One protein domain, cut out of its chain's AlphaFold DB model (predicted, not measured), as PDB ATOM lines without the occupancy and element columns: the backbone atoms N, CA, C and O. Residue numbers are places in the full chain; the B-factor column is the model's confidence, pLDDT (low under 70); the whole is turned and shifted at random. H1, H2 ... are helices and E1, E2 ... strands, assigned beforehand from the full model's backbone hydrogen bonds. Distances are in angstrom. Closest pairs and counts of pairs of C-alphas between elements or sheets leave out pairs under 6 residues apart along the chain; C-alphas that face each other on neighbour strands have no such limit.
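This is residues 35 to 168 of the 176 residues of an uncharacterized protein of Patescibacteria group bacterium (UniProt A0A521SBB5). Two small sheets, E1 E3 E2 and E4 E5 E6, have a core of two helices between them: H3 lies over one face of the first sheet, and H1, side by side with H3 and running opposite ways, lies beside E1 and packs along E4 of the second. The short helices are at the outside, H4 at the edge of the second sheet beside E6 and H2 beyond H1, while the turn of the hairpin E4 and E5 and the loop between E1 and E2 lie at the two far ends. The printed part has 134 residues, with four named helices and six named strands in the order E1 E2 E3 H1 H2 E4 E5 H3 E6 H4, and its class is mixed, helices and strands. The sheet E1 E3 E2 is antiparallel and the sheet E4 E5 E6 is mixed. The whole is compact, with a radius of gyration of the C-alphas of 14.3 A and spans of 46 by 34 by 27 A.

Find C-alpha 35 at (211.193, 223.884, 189.314); from there E1, residues 35 to 43, runs 24.5 A to C-alpha 43 at (218.843, 224.583, 166.053). Its neighbour in the sheet is E3, residues 62 to 72, 29.3 A long; look for E2, residues 54 to 58, 10.9 A, as the other neighbour of E3. The second sheet holds E4, residues 109 to 115, 18.6 A, E5, residues 118 to 124, 18.9 A, and E6, residues 154 to 158, 13.1 A. The longest helix, H3, takes residues 134 to 149 and 22.4 A; H1 takes residues 78 to 87 and 14.2 A. H2 is residues 91 to 95, 6.1 A, and H4 is residues 162 to 167, 8.5 A, ending at C-alpha 167 at (232.493, 243.698, 170.352).

Begin with the sheet E1 E3 E2, only just strongly twisted, its C-alphas up to 4.1 A off the best plane. E1 and E3 are antiparallel, with N 39 and O 67 at 2.9 A, within hydrogen-bond range. E2 and E3 form a hairpin, where N 62 and O 58 are 2.9 A apart. H3 is on this sheet at a height of 8.4 A, making two layers, a helix on one face of a sheet; it lies over E3 and runs slantwise to the strands, at 53 degrees to E3 on the local plane. The closest C-alphas of E1 and H3 are those of Leu 40 and Met 141, 5.8 A. H1 stands only just at this sheet's level, with a height of 3.6 A. H1 and H3 touch at a shallow tilt of 26 degrees, opposite ways; H3 does so with residues 142 to 149 alone, and Leu 79 and Ser 149 have the closest C-alphas, 5.2 A. H2 only grazes the sheet, with residues 94 to 95. On the sheet E4 E5 E6, H1 and H3 again make two layers. H1 lies over E4 at a height of 8.0 A, along the strands. E4 and E5 form a hairpin, with N 113 and O 120 at 3.0 A; E5 and E6 are parallel, with N 157 and O 121 at 2.8 A. E5, H3 and E6 form a strand-helix-strand unit, two parallel neighbours with a helix between, its crossover right-handed. H4 is at this sheet's level, at a height of 0.2 A, and the closest C-alphas of E6 and H4 are those of Val 158 and Trp 165, 5.2 A. In H1, H2, H3 and H4 every O i to N i+4 pair is within hydrogen-bond range.

The C-alphas of Thr 47 and Asp 116, the two farthest apart, are 46.0 A from each other. The printed part has no cut, and its long link is residues 96 to 108, from H2 to E4. The mean pLDDT of the printed part is 85.2; look for values under 70 at residues 36 to 38 and 44 to 56.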
ATOM      1  N   GLU A  35     211.991 222.893 190.030       75.56
ATOM      2  CA  GLU A  35     211.193 223.884 189.314       75.56
ATOM      3  C   GLU A  35     211.473 223.803 187.808       75.56
ATOM      4  O   GLU A  35     212.518 223.316 187.376       75.56
ATOM      5  N   ALA A  36     210.513 224.229 186.988       68.38
ATOM      6  CA  ALA A  36     210.700 224.302 185.547       68.38
ATOM      7  C   ALA A  36     211.309 225.652 185.161       68.38
ATOM      8  O   ALA A  36     210.673 226.680 185.366       68.38
ATOM      9  N   ALA A  37     212.485 225.629 184.543       67.19
ATOM     10  CA  ALA A  37     213.055 226.778 183.853       67.19
ATOM     11  C   ALA A  37     212.913 226.595 182.338       67.19
ATOM     12  O   ALA A  37     212.811 225.471 181.833       67.19
ATOM     13  N   TYR A  38     212.903 227.707 181.611       67.88
ATOM     14  CA  TYR A  38     212.906 227.699 180.155       67.88
ATOM     15  C   TYR A  38     214.221 228.279 179.654       67.88
ATOM     16  O   TYR A  38     214.597 229.385 180.030       67.88
ATOM     17  N   VAL A  39     214.914 227.522 178.811       77.50
ATOM     18  CA  VAL A  39     216.193 227.922 178.217       77.50
ATOM     19  C   VAL A  39     216.080 227.925 176.705       77.50
ATOM     20  O   VAL A  39     215.325 227.139 176.130       77.50
ATOM     21  N   LEU A  40     216.811 228.826 176.061       78.94
ATOM     22  CA  LEU A  40     216.859 228.913 174.609       78.94
ATOM     23  C   LEU A  40     218.124 228.228 174.106       78.94
ATOM     24  O   LEU A  40     219.222 228.571 174.531       78.94
ATOM     25  N   THR A  41     217.946 227.288 173.183       74.44
ATOM     26  CA  THR A  41     219.028 226.518 172.557       74.44
ATOM     27  C   THR A  41     218.919 226.636 171.042       74.44
ATOM     28  O   THR A  41     217.808 226.717 170.514       74.44
ATOM     29  N   ALA A  42     220.048 226.698 170.336       72.81
ATOM     30  CA  ALA A  42     220.050 226.867 168.888       72.81
ATOM     31  C   ALA A  42     219.680 225.558 168.172       72.81
ATOM     32  O   ALA A  42     219.950 224.462 168.659       72.81
ATOM     33  N   MET A  43     219.076 225.672 166.997       75.25
ATOM     34  CA  MET A  43     218.843 224.583 166.053       75.25
ATOM     35  C   MET A  43     219.407 225.016 164.703       75.25
ATOM     36  O   MET A  43     218.991 226.054 164.188       75.25
ATOM     37  N   SER A  44     220.329 224.225 164.157       68.19
ATOM     38  CA  SER A  44     220.860 224.399 162.803       68.19
ATOM     39  C   SER A  44     219.993 223.591 161.835       68.19
ATOM     40  O   SER A  44     219.706 222.431 162.116       68.19
ATOM     41  N   ASP A  45     219.654 224.177 160.686       60.75
ATOM     42  CA  ASP A  45     218.933 223.564 159.555       60.75
ATOM     43  C   ASP A  45     217.382 223.529 159.630       60.75
ATOM     44  O   ASP A  45     216.738 223.313 160.656       60.75
ATOM     45  N   THR A  46     216.773 223.789 158.472       51.84
ATOM     46  CA  THR A  46     215.396 224.256 158.225       51.84
ATOM     47  C   THR A  46     214.355 223.145 158.065       51.84
ATOM     48  O   THR A  46     213.199 223.418 157.732       51.84
ATOM     49  N   THR A  47     214.709 221.887 158.334       48.12
ATOM     50  CA  THR A  47     213.810 220.743 158.090       48.12
ATOM     51  C   THR A  47     212.780 220.494 159.202       48.12
ATOM     52  O   THR A  47     211.813 219.765 158.984       48.12
ATOM     53  N   ALA A  48     212.902 221.152 160.362       48.22
ATOM     54  CA  ALA A  48     211.933 221.075 161.461       48.22
ATOM     55  C   ALA A  48     211.046 222.337 161.525       48.22
ATOM     56  O   ALA A  48     211.217 223.227 162.361       48.22
ATOM     57  N   TYR A  49     210.095 222.427 160.596       47.81
ATOM     58  CA  TYR A  49     209.146 223.537 160.485       47.81
ATOM     59  C   TYR A  49     208.085 223.518 161.616       47.81
ATOM     60  O   TYR A  49     207.516 222.475 161.933       47.81
ATOM     61  N   ASP A  50     207.813 224.713 162.164       49.91
ATOM     62  CA  ASP A  50     206.649 225.143 162.974       49.91
ATOM     63  C   ASP A  50     206.621 224.961 164.510       49.91
ATOM     64  O   ASP A  50     205.555 224.974 165.120       49.91
ATOM     65  N   ARG A  51     207.768 224.830 165.196       52.38
ATOM     66  CA  ARG A  51     207.784 224.815 166.684       52.38
ATOM     67  C   ARG A  51     208.724 225.806 167.367       52.38
ATOM     68  O   ARG A  51     208.830 225.761 168.588       52.38
ATOM     69  N   SER A  52     209.388 226.698 166.629       53.22
ATOM     70  CA  SER A  52     210.166 227.774 167.261       53.22
ATOM     71  C   SER A  52     209.222 228.900 167.695       53.22
ATOM     72  O   SER A  52     208.614 229.536 166.834       53.22
ATOM     73  N   PRO A  53     209.103 229.197 169.001       54.94
ATOM     74  CA  PRO A  53     208.314 230.336 169.464       54.94
ATOM     75  C   PRO A  53     209.020 231.683 169.216       54.94
ATOM     76  O   PRO A  53     208.439 232.730 169.479       54.94
ATOM     77  N   VAL A  54     210.267 231.671 168.718       60.03
ATOM     78  CA  VAL A  54     211.136 232.848 168.546       60.03
ATOM     79  C   VAL A  54     211.660 232.885 167.105       60.03
ATOM     80  O   VAL A  54     212.863 232.892 166.876       60.03
ATOM     81  N   ALA A  55     210.740 232.848 166.134       55.12
ATOM     82  CA  ALA A  55     210.927 232.535 164.706       55.12
ATOM     83  C   ALA A  55     211.908 233.408 163.877       55.12
ATOM     84  O   ALA A  55     211.874 233.369 162.648       55.12
ATOM     85  N   THR A  56     212.779 234.198 164.502       65.56
ATOM     86  CA  THR A  56     213.845 234.945 163.826       65.56
ATOM     87  C   THR A  56     215.046 234.032 163.582       65.56
ATOM     88  O   THR A  56     215.512 233.358 164.500       65.56
ATOM     89  N   THR A  57     215.541 234.002 162.344       71.88
ATOM     90  CA  THR A  57     216.797 233.328 162.000       71.88
ATOM     91  C   THR A  57     217.998 234.219 162.314       71.88
ATOM     92  O   THR A  57     217.915 235.443 162.204       71.88
ATOM     93  N   PHE A  58     219.124 233.621 162.697       73.62
ATOM     94  CA  PHE A  58     220.381 234.321 162.987       73.62
ATOM     95  C   PHE A  58     221.576 233.428 162.654       73.62
ATOM     96  O   PHE A  58     221.431 232.219 162.488       73.62
ATOM     97  N   GLY A  59     222.762 234.026 162.537       73.25
ATOM     98  CA  GLY A  59     223.984 233.286 162.234       73.25
ATOM     99  C   GLY A  59     223.873 232.462 160.958       73.25
ATOM    100  O   GLY A  59     223.641 233.010 159.881       73.25
ATOM    101  N   CYS A  60     224.038 231.149 161.090       82.06
ATOM    102  CA  CYS A  60     224.063 230.207 159.978       82.06
ATOM    103  C   CYS A  60     222.682 229.567 159.781       82.06
ATOM    104  O   CYS A  60     222.536 228.350 159.827       82.06
ATOM    105  N   GLU A  61     221.676 230.430 159.589       82.31
ATOM    106  CA  GLU A  61     220.245 230.087 159.485       82.31
ATOM    107  C   GLU A  61     219.670 229.392 160.730       82.31
ATOM    108  O   GLU A  61     218.650 228.700 160.673       82.31
ATOM    109  N   ASP A  62     220.305 229.623 161.876       82.69
ATOM    110  CA  ASP A  62     219.905 229.032 163.137       82.69
ATOM    111  C   ASP A  62     218.593 229.624 163.636       82.69
ATOM    112  O   ASP A  62     218.241 230.772 163.354       82.69
ATOM    113  N   ARG A  63     217.877 228.834 164.434       83.44
ATOM    114  CA  ARG A  63     216.668 229.257 165.144       83.44
ATOM    115  C   ARG A  63     216.807 228.957 166.624       83.44
ATOM    116  O   ARG A  63     217.450 227.980 167.003       83.44
ATOM    117  N   LEU A  64     216.164 229.759 167.470       85.44
ATOM    118  CA  LEU A  64     216.087 229.450 168.894       85.44
ATOM    119  C   LEU A  64     214.906 228.531 169.170       85.44
ATOM    120  O   LEU A  64     213.791 228.738 168.684       85.44
ATOM    121  N   MET A  65     215.154 227.541 170.009       84.06
ATOM    122  CA  MET A  65     214.158 226.607 170.493       84.06
ATOM    123  C   MET A  65     214.033 226.758 171.996       84.06
ATOM    124  O   MET A  65     215.020 226.671 172.726       84.06
ATOM    125  N   LEU A  66     212.803 226.984 172.451       82.88
ATOM    126  CA  LEU A  66     212.495 227.028 173.869       82.88
ATOM    127  C   LEU A  66     212.462 225.602 174.410       82.88
ATOM    128  O   LEU A  66     211.626 224.788 174.014       82.88
ATOM    129  N   GLN A  67     213.368 225.304 175.326       81.00
ATOM    130  CA  GLN A  67     213.430 224.035 176.022       81.00
ATOM    131  C   GLN A  67     212.966 224.217 177.456       81.00
ATOM    132  O   GLN A  67     213.419 225.116 178.161       81.00
ATOM    133  N   ARG A  68     212.101 223.315 177.913       79.69
ATOM    134  CA  ARG A  68     211.779 223.197 179.331       79.69
ATOM    135  C   ARG A  68     212.818 222.305 179.998       79.69
ATOM    136  O   ARG A  68     212.960 221.143 179.621       79.69
ATOM    137  N   VAL A  69     213.485 222.825 181.014       81.12
ATOM    138  CA  VAL A  69     214.465 222.102 181.828       81.12
ATOM    139  C   VAL A  69     214.037 222.114 183.289       81.12
ATOM    140  O   VAL A  69     213.316 223.005 183.735       81.12
ATOM    141  N   ILE A  70     214.429 221.081 184.026       79.56
ATOM    142  CA  ILE A  70     214.129 220.967 185.452       79.56
ATOM    143  C   ILE A  70     215.362 221.407 186.228       79.56
ATOM    144  O   ILE A  70     216.427 220.810 186.085       79.56
ATOM    145  N   VAL A  71     215.204 222.446 187.037       80.94
ATOM    146  CA  VAL A  71     216.266 223.026 187.858       80.94
ATOM    147  C   VAL A  71     215.923 222.897 189.328       80.94
ATOM    148  O   VAL A  71     214.755 222.820 189.710       80.94
ATOM    149  N   SER A  72     216.938 222.880 190.181       79.88
ATOM    150  CA  SER A  72     216.715 223.078 191.610       79.88
ATOM    151  C   SER A  72     216.164 224.484 191.833       79.88
ATOM    152  O   SER A  72     216.687 225.436 191.250       79.88
ATOM    153  N   ARG A  73     215.149 224.622 192.695       79.75
ATOM    154  CA  ARG A  73     214.694 225.937 193.153       79.75
ATOM    155  C   ARG A  73     215.900 226.751 193.630       79.75
ATOM    156  O   ARG A  73     216.743 226.247 194.374       79.75
ATOM    157  N   SER A  74     215.963 227.998 193.182       79.00
ATOM    158  CA  SER A  74     217.035 228.932 193.494       79.00
ATOM    159  C   SER A  74     216.459 230.161 194.186       79.00
ATOM    160  O   SER A  74     215.407 230.644 193.785       79.00
ATOM    161  N   ASP A  75     217.170 230.678 195.188       84.25
ATOM    162  CA  ASP A  75     216.857 231.970 195.815       84.25
ATOM    163  C   ASP A  75     217.443 233.156 195.017       84.25
ATOM    164  O   ASP A  75     217.346 234.309 195.433       84.25
ATOM    165  N   ARG A  76     218.096 232.875 193.881       84.31
ATOM    166  CA  ARG A  76     218.665 233.882 192.977       84.31
ATOM    167  C   ARG A  76     217.571 234.557 192.141       84.31
ATOM    168  O   ARG A  76     216.505 233.969 191.946       84.31
ATOM    169  N   PRO A  77     217.835 235.758 191.590       86.19
ATOM    170  CA  PRO A  77     216.925 236.394 190.644       86.19
ATOM    171  C   PRO A  77     216.600 235.472 189.462       86.19
ATOM    172  O   PRO A  77     217.488 234.809 188.927       86.19
ATOM    173  N   ALA A  78     215.344 235.476 189.004       87.00
ATOM    174  CA  ALA A  78     214.888 234.603 187.917       87.00
ATOM    175  C   ALA A  78     215.728 234.762 186.636       87.00
ATOM    176  O   ALA A  78     216.083 233.770 186.003       87.00
ATOM    177  N   LEU A  79     216.108 236.000 186.297       91.81
ATOM    178  CA  LEU A  79     217.002 236.289 185.177       91.81
ATOM    179  C   LEU A  79     218.365 235.590 185.328       91.81
ATOM    180  O   LEU A  79     218.843 234.952 184.390       91.81
ATOM    181  N   GLU A  80     218.964 235.660 186.520       93.94
ATOM    182  CA  GLU A  80     220.235 234.997 186.815       93.94
ATOM    183  C   GLU A  80     220.101 233.474 186.709       93.94
ATOM    184  O   GLU A  80     220.952 232.807 186.115       93.94
ATOM    185  N   THR A  81     219.027 232.912 187.267       91.38
ATOM    186  CA  THR A  81     218.747 231.476 187.196       91.38
ATOM    187  C   THR A  81     218.571 231.017 185.754       91.38
ATOM    188  O   THR A  81     219.178 230.017 185.371       91.38
ATOM    189  N   ASN A  82     217.810 231.738 184.931       90.81
ATOM    190  CA  ASN A  82     217.557 231.367 183.538       90.81
ATOM    191  C   ASN A  82     218.842 231.394 182.698       90.81
ATOM    192  O   ASN A  82     219.129 230.422 181.995       90.81
ATOM    193  N   LEU A  83     219.658 232.446 182.827       94.25
ATOM    194  CA  LEU A  83     220.943 232.548 182.125       94.25
ATOM    195  C   LEU A  83     221.909 231.434 182.538       94.25
ATOM    196  O   LEU A  83     222.447 230.728 181.687       94.25
ATOM    197  N   ASN A  84     222.088 231.216 183.842       94.31
ATOM    198  CA  ASN A  84     222.987 230.168 184.328       94.31
ATOM    199  C   ASN A  84     222.497 228.762 183.972       94.31
ATOM    200  O   ASN A  84     223.309 227.872 183.730       94.31
ATOM    201  N   THR A  85     221.182 228.559 183.903       92.44
ATOM    202  CA  THR A  85     220.609 227.291 183.445       92.44
ATOM    203  C   THR A  85     220.891 227.071 181.962       92.44
ATOM    204  O   THR A  85     221.292 225.974 181.582       92.44
ATOM    205  N   MET A  86     220.740 228.106 181.131       93.69
ATOM    206  CA  MET A  86     221.071 228.049 179.706       93.69
ATOM    207  C   MET A  86     222.556 227.723 179.489       93.69
ATOM    208  O   MET A  86     222.877 226.854 178.679       93.69
ATOM    209  N   PHE A  87     223.461 228.352 180.247       94.88
ATOM    210  CA  PHE A  87     224.898 228.056 180.179       94.88
ATOM    211  C   PHE A  87     225.245 226.638 180.648       94.88
ATOM    212  O   PHE A  87     226.223 226.060 180.184       94.88
ATOM    213  N   ALA A  88     224.448 226.060 181.548       92.88
ATOM    214  CA  ALA A  88     224.670 224.719 182.080       92.88
ATOM    215  C   ALA A  88     224.140 223.586 181.181       92.88
ATOM    216  O   ALA A  88     224.354 222.412 181.501       92.88
ATOM    217  N   VAL A  89     223.452 223.891 180.072       90.31
ATOM    218  CA  VAL A  89     222.987 222.864 179.130       90.31
ATOM    219  C   VAL A  89     224.198 222.162 178.519       90.31
ATOM    220  O   VAL A  89     224.981 222.765 177.789       90.31
ATOM    221  N   ARG A  90     224.347 220.863 178.797       89.69
ATOM    222  CA  ARG A  90     225.444 220.055 178.252       89.69
ATOM    223  C   ARG A  90     225.249 219.840 176.758       89.69
ATOM    224  O   ARG A  90     224.135 219.583 176.303       89.69
ATOM    225  N   HIS A  91     226.354 219.828 176.015       88.06
ATOM    226  CA  HIS A  91     226.329 219.626 174.565       88.06
ATOM    227  C   HIS A  91     225.607 218.327 174.172       88.06
ATOM    228  O   HIS A  91     224.678 218.357 173.374       88.06
ATOM    229  N   ALA A  92     225.937 217.212 174.834       87.31
ATOM    230  CA  ALA A  92     225.317 215.912 174.577       87.31
ATOM    231  C   ALA A  92     223.796 215.879 174.842       87.31
ATOM    232  O   ALA A  92     223.077 215.095 174.225       87.31
ATOM    233  N   ASP A  93     223.285 216.707 175.761       87.81
ATOM    234  CA  ASP A  93     221.844 216.769 176.036       87.81
ATOM    235  C   ASP A  93     221.103 217.570 174.959       87.81
ATOM    236  O   ASP A  93     220.005 217.180 174.561       87.81
ATOM    237  N   ALA A  94     221.711 218.650 174.458       85.88
ATOM    238  CA  ALA A  94     221.182 219.410 173.328       85.88
ATOM    239  C   ALA A  94     221.209 218.576 172.036       85.88
ATOM    240  O   ALA A  94     220.186 218.454 171.362       85.88
ATOM    241  N   GLU A  95     222.333 217.923 171.739       86.06
ATOM    242  CA  GLU A  95     222.532 217.145 170.510       86.06
ATOM    243  C   GLU A  95     221.523 215.994 170.384       86.06
ATOM    244  O   GLU A  95     220.935 215.784 169.325       86.06
ATOM    245  N   ARG A  96     221.216 215.305 171.494       86.25
ATOM    246  CA  ARG A  96     220.175 214.261 171.546       86.25
ATOM    247  C   ARG A  96     218.785 214.743 171.124       86.25
ATOM    248  O   ARG A  96     217.936 213.919 170.792       86.25
ATOM    249  N   LEU A  97     218.537 216.047 171.190       83.56
ATOM    250  CA  LEU A  97     217.286 216.688 170.796       83.56
ATOM    251  C   LEU A  97     217.375 217.337 169.406       83.56
ATOM    252  O   LEU A  97     216.433 218.014 169.003       83.56
ATOM    253  N   GLY A  98     218.482 217.141 168.680       84.38
ATOM    254  CA  GLY A  98     218.757 217.820 167.412       84.38
ATOM    255  C   GLY A  98     219.072 219.306 167.593       84.38
ATOM    256  O   GLY A  98     218.769 220.111 166.718       84.38
ATOM    257  N   LEU A  99     219.606 219.683 168.754       87.62
ATOM    258  CA  LEU A  99     219.880 221.064 169.134       87.62
ATOM    259  C   LEU A  99     221.369 221.270 169.397       87.62
ATOM    260  O   LEU A  99     222.129 220.328 169.604       87.62
ATOM    261  N   TYR A 100     221.771 222.531 169.421       87.75
ATOM    262  CA  TYR A 100     223.146 222.963 169.577       87.75
ATOM    263  C   TYR A 100     223.260 224.017 170.678       87.75
ATOM    264  O   TYR A 100     222.508 224.993 170.717       87.75
ATOM    265  N   THR A 101     224.245 223.846 171.559       89.88
ATOM    266  CA  THR A 101     224.641 224.856 172.544       89.88
ATOM    267  C   THR A 101     226.147 225.108 172.449       89.88
ATOM    268  O   THR A 101     226.915 224.140 172.514       89.88
ATOM    269  N   PRO A 102     226.587 226.378 172.336       90.88
ATOM    270  CA  PRO A 102     228.007 226.723 172.363       90.88
ATOM    271  C   PRO A 102     228.599 226.598 173.778       90.88
ATOM    272  O   PRO A 102     229.809 226.465 173.938       90.88
ATOM    273  N   PHE A 103     227.764 226.593 174.823       92.44
ATOM    274  CA  PHE A 103     228.204 226.683 176.221       92.44
ATOM    275  C   PHE A 103     228.526 225.337 176.874       92.44
ATOM    276  O   PHE A 103     229.129 225.310 177.939       92.44
ATOM    277  N   GLY A 104     228.147 224.211 176.262       85.81
ATOM    278  CA  GLY A 104     228.067 222.919 176.954       85.81
ATOM    279  C   GLY A 104     229.381 222.326 177.482       85.81
ATOM    280  O   GLY A 104     229.327 221.342 178.220       85.81
ATOM    281  N   ALA A 105     230.530 222.895 177.117       84.56
ATOM    282  CA  ALA A 105     231.856 222.538 177.633       84.56
ATOM    283  C   ALA A 105     232.542 223.698 178.386       84.56
ATOM    284  O   ALA A 105     233.719 223.602 178.722       84.56
ATOM    285  N   GLN A 106     231.827 224.800 178.618       92.19
ATOM    286  CA  GLN A 106     232.366 226.035 179.173       92.19
ATOM    287  C   GLN A 106     231.822 226.280 180.585       92.19
ATOM    288  O   GLN A 106     230.672 225.971 180.892       92.19
ATOM    289  N   GLU A 107     232.624 226.900 181.446       93.62
ATOM    290  CA  GLU A 107     232.219 227.259 182.813       93.62
ATOM    291  C   GLU A 107     231.620 228.674 182.900       93.62
ATOM    292  O   GLU A 107     231.786 229.366 183.899       93.62
ATOM    293  N   VAL A 108     230.910 229.107 181.854       96.19
ATOM    294  CA  VAL A 108     230.289 230.439 181.781       96.19
ATOM    295  C   VAL A 108     229.198 230.585 182.845       96.19
ATOM    296  O   VAL A 108     228.384 229.677 183.078       96.19
ATOM    297  N   ARG A 109     229.171 231.751 183.491       96.88
ATOM    298  CA  ARG A 109     228.167 232.153 184.479       96.88
ATOM    299  C   ARG A 109     227.697 233.578 184.218       96.88
ATOM    300  O   ARG A 109     228.443 234.394 183.688       96.88
ATOM    301  N   ALA A 110     226.468 233.868 184.628       97.44
ATOM    302  CA  ALA A 110     225.953 235.228 184.748       97.44
ATOM    303  C   ALA A 110     225.792 235.592 186.225       97.44
ATOM    304  O   ALA A 110     225.319 234.770 187.015       97.44
ATOM    305  N   THR A 111     226.132 236.832 186.559       97.06
ATOM    306  CA  THR A 111     225.756 237.488 187.816       97.06
ATOM    307  C   THR A 111     224.811 238.631 187.486       97.06
ATOM    308  O   THR A 111     225.069 239.368 186.533       97.06
ATOM    309  N   VAL A 112     223.727 238.771 188.249       96.38
ATOM    310  CA  VAL A 112     222.782 239.879 188.077       96.38
ATOM    311  C   VAL A 112     222.847 240.807 189.281       96.38
ATOM    312  O   VAL A 112     222.629 240.384 190.416       96.38
ATOM    313  N   THR A 113     223.140 242.078 189.030       95.56
ATOM    314  CA  THR A 113     223.223 243.130 190.047       95.56
ATOM    315  C   THR A 113     222.368 244.328 189.660       95.56
ATOM    316  O   THR A 113     221.976 244.488 188.508       95.56
ATOM    317  N   GLU A 114     222.080 245.180 190.640       94.75
ATOM    318  CA  GLU A 114     221.509 246.505 190.412       94.75
ATOM    319  C   GLU A 114     222.607 247.550 190.626       94.75
ATOM    320  O   GLU A 114     223.210 247.608 191.701       94.75
ATOM    321  N   GLU A 115     222.872 248.373 189.614       94.19
ATOM    322  CA  GLU A 115     223.870 249.446 189.648       94.19
ATOM    323  C   GLU A 115     223.253 250.731 189.100       94.19
ATOM    324  O   GLU A 115     222.712 250.742 187.998       94.19
ATOM    325  N   ASP A 116     223.304 251.820 189.872       91.44
ATOM    326  CA  ASP A 116     222.749 253.125 189.480       91.44
ATOM    327  C   ASP A 116     221.287 253.062 188.982       91.44
ATOM    328  O   ASP A 116     220.870 253.816 188.100       91.44
ATOM    329  N   GLY A 117     220.496 252.147 189.558       90.12
ATOM    330  CA  GLY A 117     219.095 251.924 189.190       90.12
ATOM    331  C   GLY A 117     218.894 251.165 187.876       90.12
ATOM    332  O   GLY A 117     217.821 251.270 187.283       90.12
ATOM    333  N   LYS A 118     219.917 250.448 187.401       92.62
ATOM    334  CA  LYS A 118     219.857 249.577 186.227       92.62
ATOM    335  C   LYS A 118     220.192 248.144 186.607       92.62
ATOM    336  O   LYS A 118     221.192 247.899 187.285       92.62
ATOM    337  N   THR A 119     219.450 247.204 186.031       96.00
ATOM    338  CA  THR A 119     219.818 245.793 186.062       96.00
ATOM    339  C   THR A 119     221.039 245.564 185.175       96.00
ATOM    340  O   THR A 119     221.027 245.842 183.970       96.00
ATOM    341  N   VAL A 120     222.102 245.027 185.765       97.44
ATOM    342  CA  VAL A 120     223.347 244.668 185.088       97.44
ATOM    343  C   VAL A 120     223.487 243.153 185.081       97.44
ATOM    344  O   VAL A 120     223.444 242.506 186.124       97.44
ATOM    345  N   VAL A 121     223.681 242.584 183.894       98.12
ATOM    346  CA  VAL A 121     224.075 241.188 183.694       98.12
ATOM    347  C   VAL A 121     225.555 241.176 183.344       98.12
ATOM    348  O   VAL A 121     225.925 241.618 182.257       98.12
ATOM    349  N   ASP A 122     226.397 240.651 184.230       98.12
ATOM    350  CA  ASP A 122     227.813 240.422 183.934       98.12
ATOM    351  C   ASP A 122     228.085 238.936 183.701       98.12
ATOM    352  O   ASP A 122     227.724 238.080 184.516       98.12
ATOM    353  N   ILE A 123     228.703 238.634 182.562       98.25
ATOM    354  CA  ILE A 123     228.977 237.277 182.095       98.25
ATOM    355  C   ILE A 123     230.471 237.004 182.226       98.25
ATOM    356  O   ILE A 123     231.296 237.725 181.663       98.25
ATOM    357  N   SER A 124     230.819 235.945 182.955       96.88
ATOM    358  CA  SER A 124     232.207 235.566 183.208       96.88
ATOM    359  C   SER A 124     232.362 234.046 183.387       96.88
ATOM    360  O   SER A 124     231.492 233.416 184.000       96.88
ATOM    361  N   PRO A 125     233.454 233.440 182.883       95.81
ATOM    362  CA  PRO A 125     234.408 234.023 181.929       95.81
ATOM    363  C   PRO A 125     233.742 234.349 180.581       95.81
ATOM    364  O   PRO A 125     232.598 233.951 180.334       95.81
ATOM    365  N   GLN A 126     234.446 235.072 179.704       94.25
ATOM    366  CA  GLN A 126     233.964 235.323 178.345       94.25
ATOM    367  C   GLN A 126     233.626 233.996 177.631       94.25
ATOM    368  O   GLN A 126     234.477 233.105 177.569       94.25
ATOM    369  N   PRO A 127     232.423 233.865 177.033       93.88
ATOM    370  CA  PRO A 127     232.098 232.721 176.195       93.88
ATOM    371  C   PRO A 127     233.079 232.577 175.030       93.88
ATOM    372  O   PRO A 127     233.302 233.515 174.260       93.88
ATOM    373  N   ILE A 128     233.637 231.382 174.885       91.50
ATOM    374  CA  ILE A 128     234.468 230.996 173.752       91.50
ATOM    375  C   ILE A 128     233.546 230.760 172.557       91.50
ATOM    376  O   ILE A 128     232.574 230.010 172.645       91.50
ATOM    377  N   SER A 129     233.877 231.389 171.436       88.88
ATOM    378  CA  SER A 129     233.178 231.232 170.165       88.88
ATOM    379  C   SER A 129     234.048 230.469 169.172       88.88
ATOM    380  O   SER A 129     235.252 230.720 169.092       88.88
ATOM    381  N   ALA A 130     233.449 229.566 168.388       86.25
ATOM    382  CA  ALA A 130     234.122 228.929 167.255       86.25
ATOM    383  C   ALA A 130     234.112 229.796 165.976       86.25
ATOM    384  O   ALA A 130     234.577 229.347 164.926       86.25
ATOM    385  N   GLY A 131     233.598 231.031 166.048       84.62
ATOM    386  CA  GLY A 131     233.623 232.021 164.973       84.62
ATOM    387  C   GLY A 131     232.236 232.365 164.428       84.62
ATOM    388  O   GLY A 131     231.250 232.388 165.161       84.62
ATOM    389  N   THR A 132     232.162 232.605 163.115       84.88
ATOM    390  CA  THR A 132     231.057 233.298 162.424       84.88
ATOM    391  C   THR A 132     229.642 232.808 162.751       84.88
ATOM    392  O   THR A 132     228.725 233.623 162.797       84.88
ATOM    393  N   CYS A 133     229.436 231.502 162.952       84.75
ATOM    394  CA  CYS A 133     228.113 230.978 163.303       84.75
ATOM    395  C   CYS A 133     227.832 231.045 164.814       84.75
ATOM    396  O   CYS A 133     226.688 231.237 165.215       84.75
ATOM    397  N   ASP A 134     228.852 230.893 165.660       87.94
ATOM    398  CA  ASP A 134     228.693 230.818 167.116       87.94
ATOM    399  C   ASP A 134     228.562 232.190 167.766       87.94
ATOM    400  O   ASP A 134     227.776 232.342 168.698       87.94
ATOM    401  N   ASP A 135     229.247 233.202 167.239       89.88
ATOM    402  CA  ASP A 135     229.131 234.585 167.706       89.88
ATOM    403  C   ASP A 135     227.670 235.079 167.764       89.88
ATOM    404  O   ASP A 135     227.208 235.490 168.838       89.88
ATOM    405  N   PRO A 136     226.891 235.015 166.664       88.69
ATOM    406  CA  PRO A 136     225.484 235.392 166.696       88.69
ATOM    407  C   PRO A 136     224.640 234.436 167.545       88.69
ATOM    408  O   PRO A 136     223.701 234.902 168.184       88.69
ATOM    409  N   ARG A 137     224.971 233.135 167.623       89.12
ATOM    410  CA  ARG A 137     224.249 232.185 168.494       89.12
ATOM    411  C   ARG A 137     224.360 232.560 169.960       89.12
ATOM    412  O   ARG A 137     223.342 232.648 170.640       89.12
ATOM    413  N   ILE A 138     225.580 232.800 170.436       92.19
ATOM    414  CA  ILE A 138     225.856 233.190 171.818       92.19
ATOM    415  C   ILE A 138     225.069 234.458 172.151       92.19
ATOM    416  O   ILE A 138     224.332 234.483 173.141       92.19
ATOM    417  N   LYS A 139     225.175 235.486 171.297       92.44
ATOM    418  CA  LYS A 139     224.496 236.766 171.520       92.44
ATOM    419  C   LYS A 139     222.978 236.622 171.548       92.44
ATOM    420  O   LYS A 139     222.354 237.082 172.502       92.44
ATOM    421  N   GLU A 140     222.387 235.963 170.556       91.00
ATOM    422  CA  GLU A 140     220.931 235.801 170.472       91.00
ATOM    423  C   GLU A 140     220.375 234.953 171.616       91.00
ATOM    424  O   GLU A 140     219.379 235.334 172.229       91.00
ATOM    425  N   MET A 141     221.036 233.848 171.974       91.56
ATOM    426  CA  MET A 141     220.631 233.022 173.116       91.56
ATOM    427  C   MET A 141     220.582 233.840 174.415       91.56
ATOM    428  O   MET A 141     219.592 233.774 175.147       91.56
ATOM    429  N   ILE A 142     221.605 234.660 174.683       94.19
ATOM    430  CA  ILE A 142     221.663 235.531 175.868       94.19
ATOM    431  C   ILE A 142     220.572 236.608 175.814       94.19
ATOM    432  O   ILE A 142     219.772 236.714 176.744       94.19
ATOM    433  N   VAL A 143     220.502 237.379 174.724       93.06
ATOM    434  CA  VAL A 143     219.559 238.503 174.576       93.06
ATOM    435  C   VAL A 143     218.115 238.034 174.693       93.06
ATOM    436  O   VAL A 143     217.310 238.648 175.394       93.06
ATOM    437  N   LYS A 144     217.767 236.924 174.043       90.56
ATOM    438  CA  LYS A 144     216.401 236.401 174.086       90.56
ATOM    439  C   LYS A 144     216.073 235.769 175.434       90.56
ATOM    440  O   LYS A 144     214.936 235.884 175.877       90.56
ATOM    441  N   THR A 145     217.048 235.177 176.124       91.38
ATOM    442  CA  THR A 145     216.842 234.693 177.499       91.38
ATOM    443  C   THR A 145     216.580 235.854 178.457       91.38
ATOM    444  O   THR A 145     215.689 235.754 179.302       91.38
ATOM    445  N   ILE A 146     217.277 236.984 178.285       93.00
ATOM    446  CA  ILE A 146     217.006 238.217 179.035       93.00
ATOM    447  C   ILE A 146     215.586 238.715 178.752       93.00
ATOM    448  O   ILE A 146     214.812 238.894 179.688       93.00
ATOM    449  N   ALA A 147     215.213 238.840 177.476       90.31
ATOM    450  CA  ALA A 147     213.897 239.337 177.067       90.31
ATOM    451  C   ALA A 147     212.723 238.454 177.533       90.31
ATOM    452  O   ALA A 147     211.613 238.945 177.713       90.31
ATOM    453  N   LEU A 148     212.942 237.147 177.722       86.56
ATOM    454  CA  LEU A 148     211.943 236.246 178.312       86.56
ATOM    455  C   LEU A 148     211.869 236.345 179.842       86.56
ATOM    456  O   LEU A 148     210.877 235.917 180.427       86.56
ATOM    457  N   SER A 149     212.917 236.857 180.486       88.50
ATOM    458  CA  SER A 149     213.030 236.905 181.946       88.50
ATOM    459  C   SER A 149     212.623 238.253 182.536       88.50
ATOM    460  O   SER A 149     212.243 238.302 183.702       88.50
ATOM    461  N   THR A 150     212.713 239.340 181.766       89.06
ATOM    462  CA  THR A 150     212.334 240.688 182.201       89.06
ATOM    463  C   THR A 150     211.906 241.567 181.024       89.06
ATOM    464  O   THR A 150     212.325 241.352 179.886       89.06
ATOM    465  N   THR A 151     211.067 242.562 181.311       88.25
ATOM    466  CA  THR A 151     210.703 243.647 180.385       88.25
ATOM    467  C   THR A 151     211.558 244.898 180.568       88.25
ATOM    468  O   THR A 151     211.443 245.824 179.767       88.25
ATOM    469  N   ASP A 152     212.371 244.942 181.622       90.12
ATOM    470  CA  ASP A 152     213.207 246.090 181.952       90.12
ATOM    471  C   ASP A 152     214.438 246.164 181.041       90.12
ATOM    472  O   ASP A 152     214.895 245.163 180.478       90.12
ATOM    473  N   GLU A 153     214.988 247.367 180.891       90.44
ATOM    474  CA  GLU A 153     216.245 247.557 180.172       90.44
ATOM    475  C   GLU A 153     217.406 246.976 180.991       90.44
ATOM    476  O   GLU A 153     217.596 247.319 182.157       90.44
ATOM    477  N   VAL A 154     218.198 246.107 180.361       96.19
ATOM    478  CA  VAL A 154     219.328 245.422 180.994       96.19
ATOM    479  C   VAL A 154     220.630 245.831 180.322       96.19
ATOM    480  O   VAL A 154     220.772 245.738 179.100       96.19
ATOM    481  N   GLN A 155     221.621 246.211 181.126       97.25
ATOM    482  CA  GLN A 155     222.989 246.387 180.653       97.25
ATOM    483  C   GLN A 155     223.716 245.038 180.672       97.25
ATOM    484  O   GLN A 155     223.812 244.398 181.714       97.25
ATOM    485  N   ILE A 156     224.270 244.621 179.532       97.69
ATOM    486  CA  ILE A 156     225.035 243.371 179.427       97.69
ATOM    487  C   ILE A 156     226.529 243.691 179.392       97.69
ATOM    488  O   ILE A 156     226.987 244.514 178.595       97.69
ATOM    489  N   ARG A 157     227.292 243.014 180.244       97.88
ATOM    490  CA  ARG A 157     228.748 243.094 180.335       97.88
ATOM    491  C   ARG A 157     229.343 241.700 180.168       97.88
ATOM    492  O   ARG A 157     228.712 240.691 180.475       97.88
ATOM    493  N   VAL A 158     230.558 241.663 179.637       96.62
ATOM    494  CA  VAL A 158     231.389 240.460 179.609       96.62
ATOM    495  C   VAL A 158     232.686 240.813 180.306       96.62
ATOM    496  O   VAL A 158     233.353 241.771 179.901       96.62
ATOM    497  N   GLU A 159     232.997 240.074 181.366       95.56
ATOM    498  CA  GLU A 159     234.144 240.327 182.241       95.56
ATOM    499  C   GLU A 159     234.196 241.795 182.710       95.56
ATOM    500  O   GLU A 159     235.222 242.472 182.631       95.56
ATOM    501  N   GLY A 160     233.043 242.325 183.133       96.12
ATOM    502  CA  GLY A 160     232.891 243.697 183.619       96.12
ATOM    503  C   GLY A 160     232.852 244.779 182.532       96.12
ATOM    504  O   GLY A 160     232.704 245.959 182.848       96.12
ATOM    505  N   SER A 161     232.949 244.423 181.247       95.62
ATOM    506  CA  SER A 161     233.036 245.378 180.140       95.62
ATOM    507  C   SER A 161     231.862 245.257 179.168       95.62
ATOM    508  O   SER A 161     231.705 244.272 178.443       95.62
ATOM    509  N   GLU A 162     231.059 246.319 179.072       95.12
ATOM    510  CA  GLU A 162     230.019 246.435 178.038       95.12
ATOM    511  C   GLU A 162     230.637 246.498 176.635       95.12
ATOM    512  O   GLU A 162     230.072 246.007 175.660       95.12
ATOM    513  N   LYS A 163     231.840 247.068 176.517       93.75
ATOM    514  CA  LYS A 163     232.569 247.096 175.250       93.75
ATOM    515  C   LYS A 163     232.892 245.681 174.775       93.75
ATOM    516  O   LYS A 163     232.695 245.400 173.599       93.75
ATOM    517  N   THR A 164     233.322 244.800 175.679       92.69
ATOM    518  CA  THR A 164     233.615 243.394 175.365       92.69
ATOM    519  C   THR A 164     232.360 242.685 174.864       92.69
ATOM    520  O   THR A 164     232.405 242.021 173.832       92.69
ATOM    521  N   TRP A 165     231.212 242.912 175.510       94.12
ATOM    522  CA  TRP A 165     229.921 242.420 175.023       94.12
ATOM    523  C   TRP A 165     229.576 242.941 173.616       94.12
ATOM    524  O   TRP A 165     229.293 242.156 172.706       94.12
ATOM    525  N   ARG A 166     229.628 244.264 173.405       91.44
ATOM    526  CA  ARG A 166     229.302 244.877 172.104       91.44
ATOM    527  C   ARG A 166     230.188 244.322 170.992       91.44
ATOM    528  O   ARG A 166     229.676 243.997 169.922       91.44
ATOM    529  N   CYS A 167     231.470 244.145 171.286       89.81
ATOM    530  CA  CYS A 167     232.493 243.698 170.352       89.81
ATOM    531  C   CYS A 167     232.610 242.180 170.193       89.81
ATOM    532  O   CYS A 167     233.381 241.719 169.353       89.81
ATOM    533  N   MET A 168     231.848 241.391 170.952       87.00
ATOM    534  CA  MET A 168     231.800 239.943 170.771       87.00
ATOM    535  C   MET A 168     231.390 239.608 169.331       87.00
ATOM    536  O   MET A 168     230.325 240.040 168.874       87.00
TER     537      MET A 168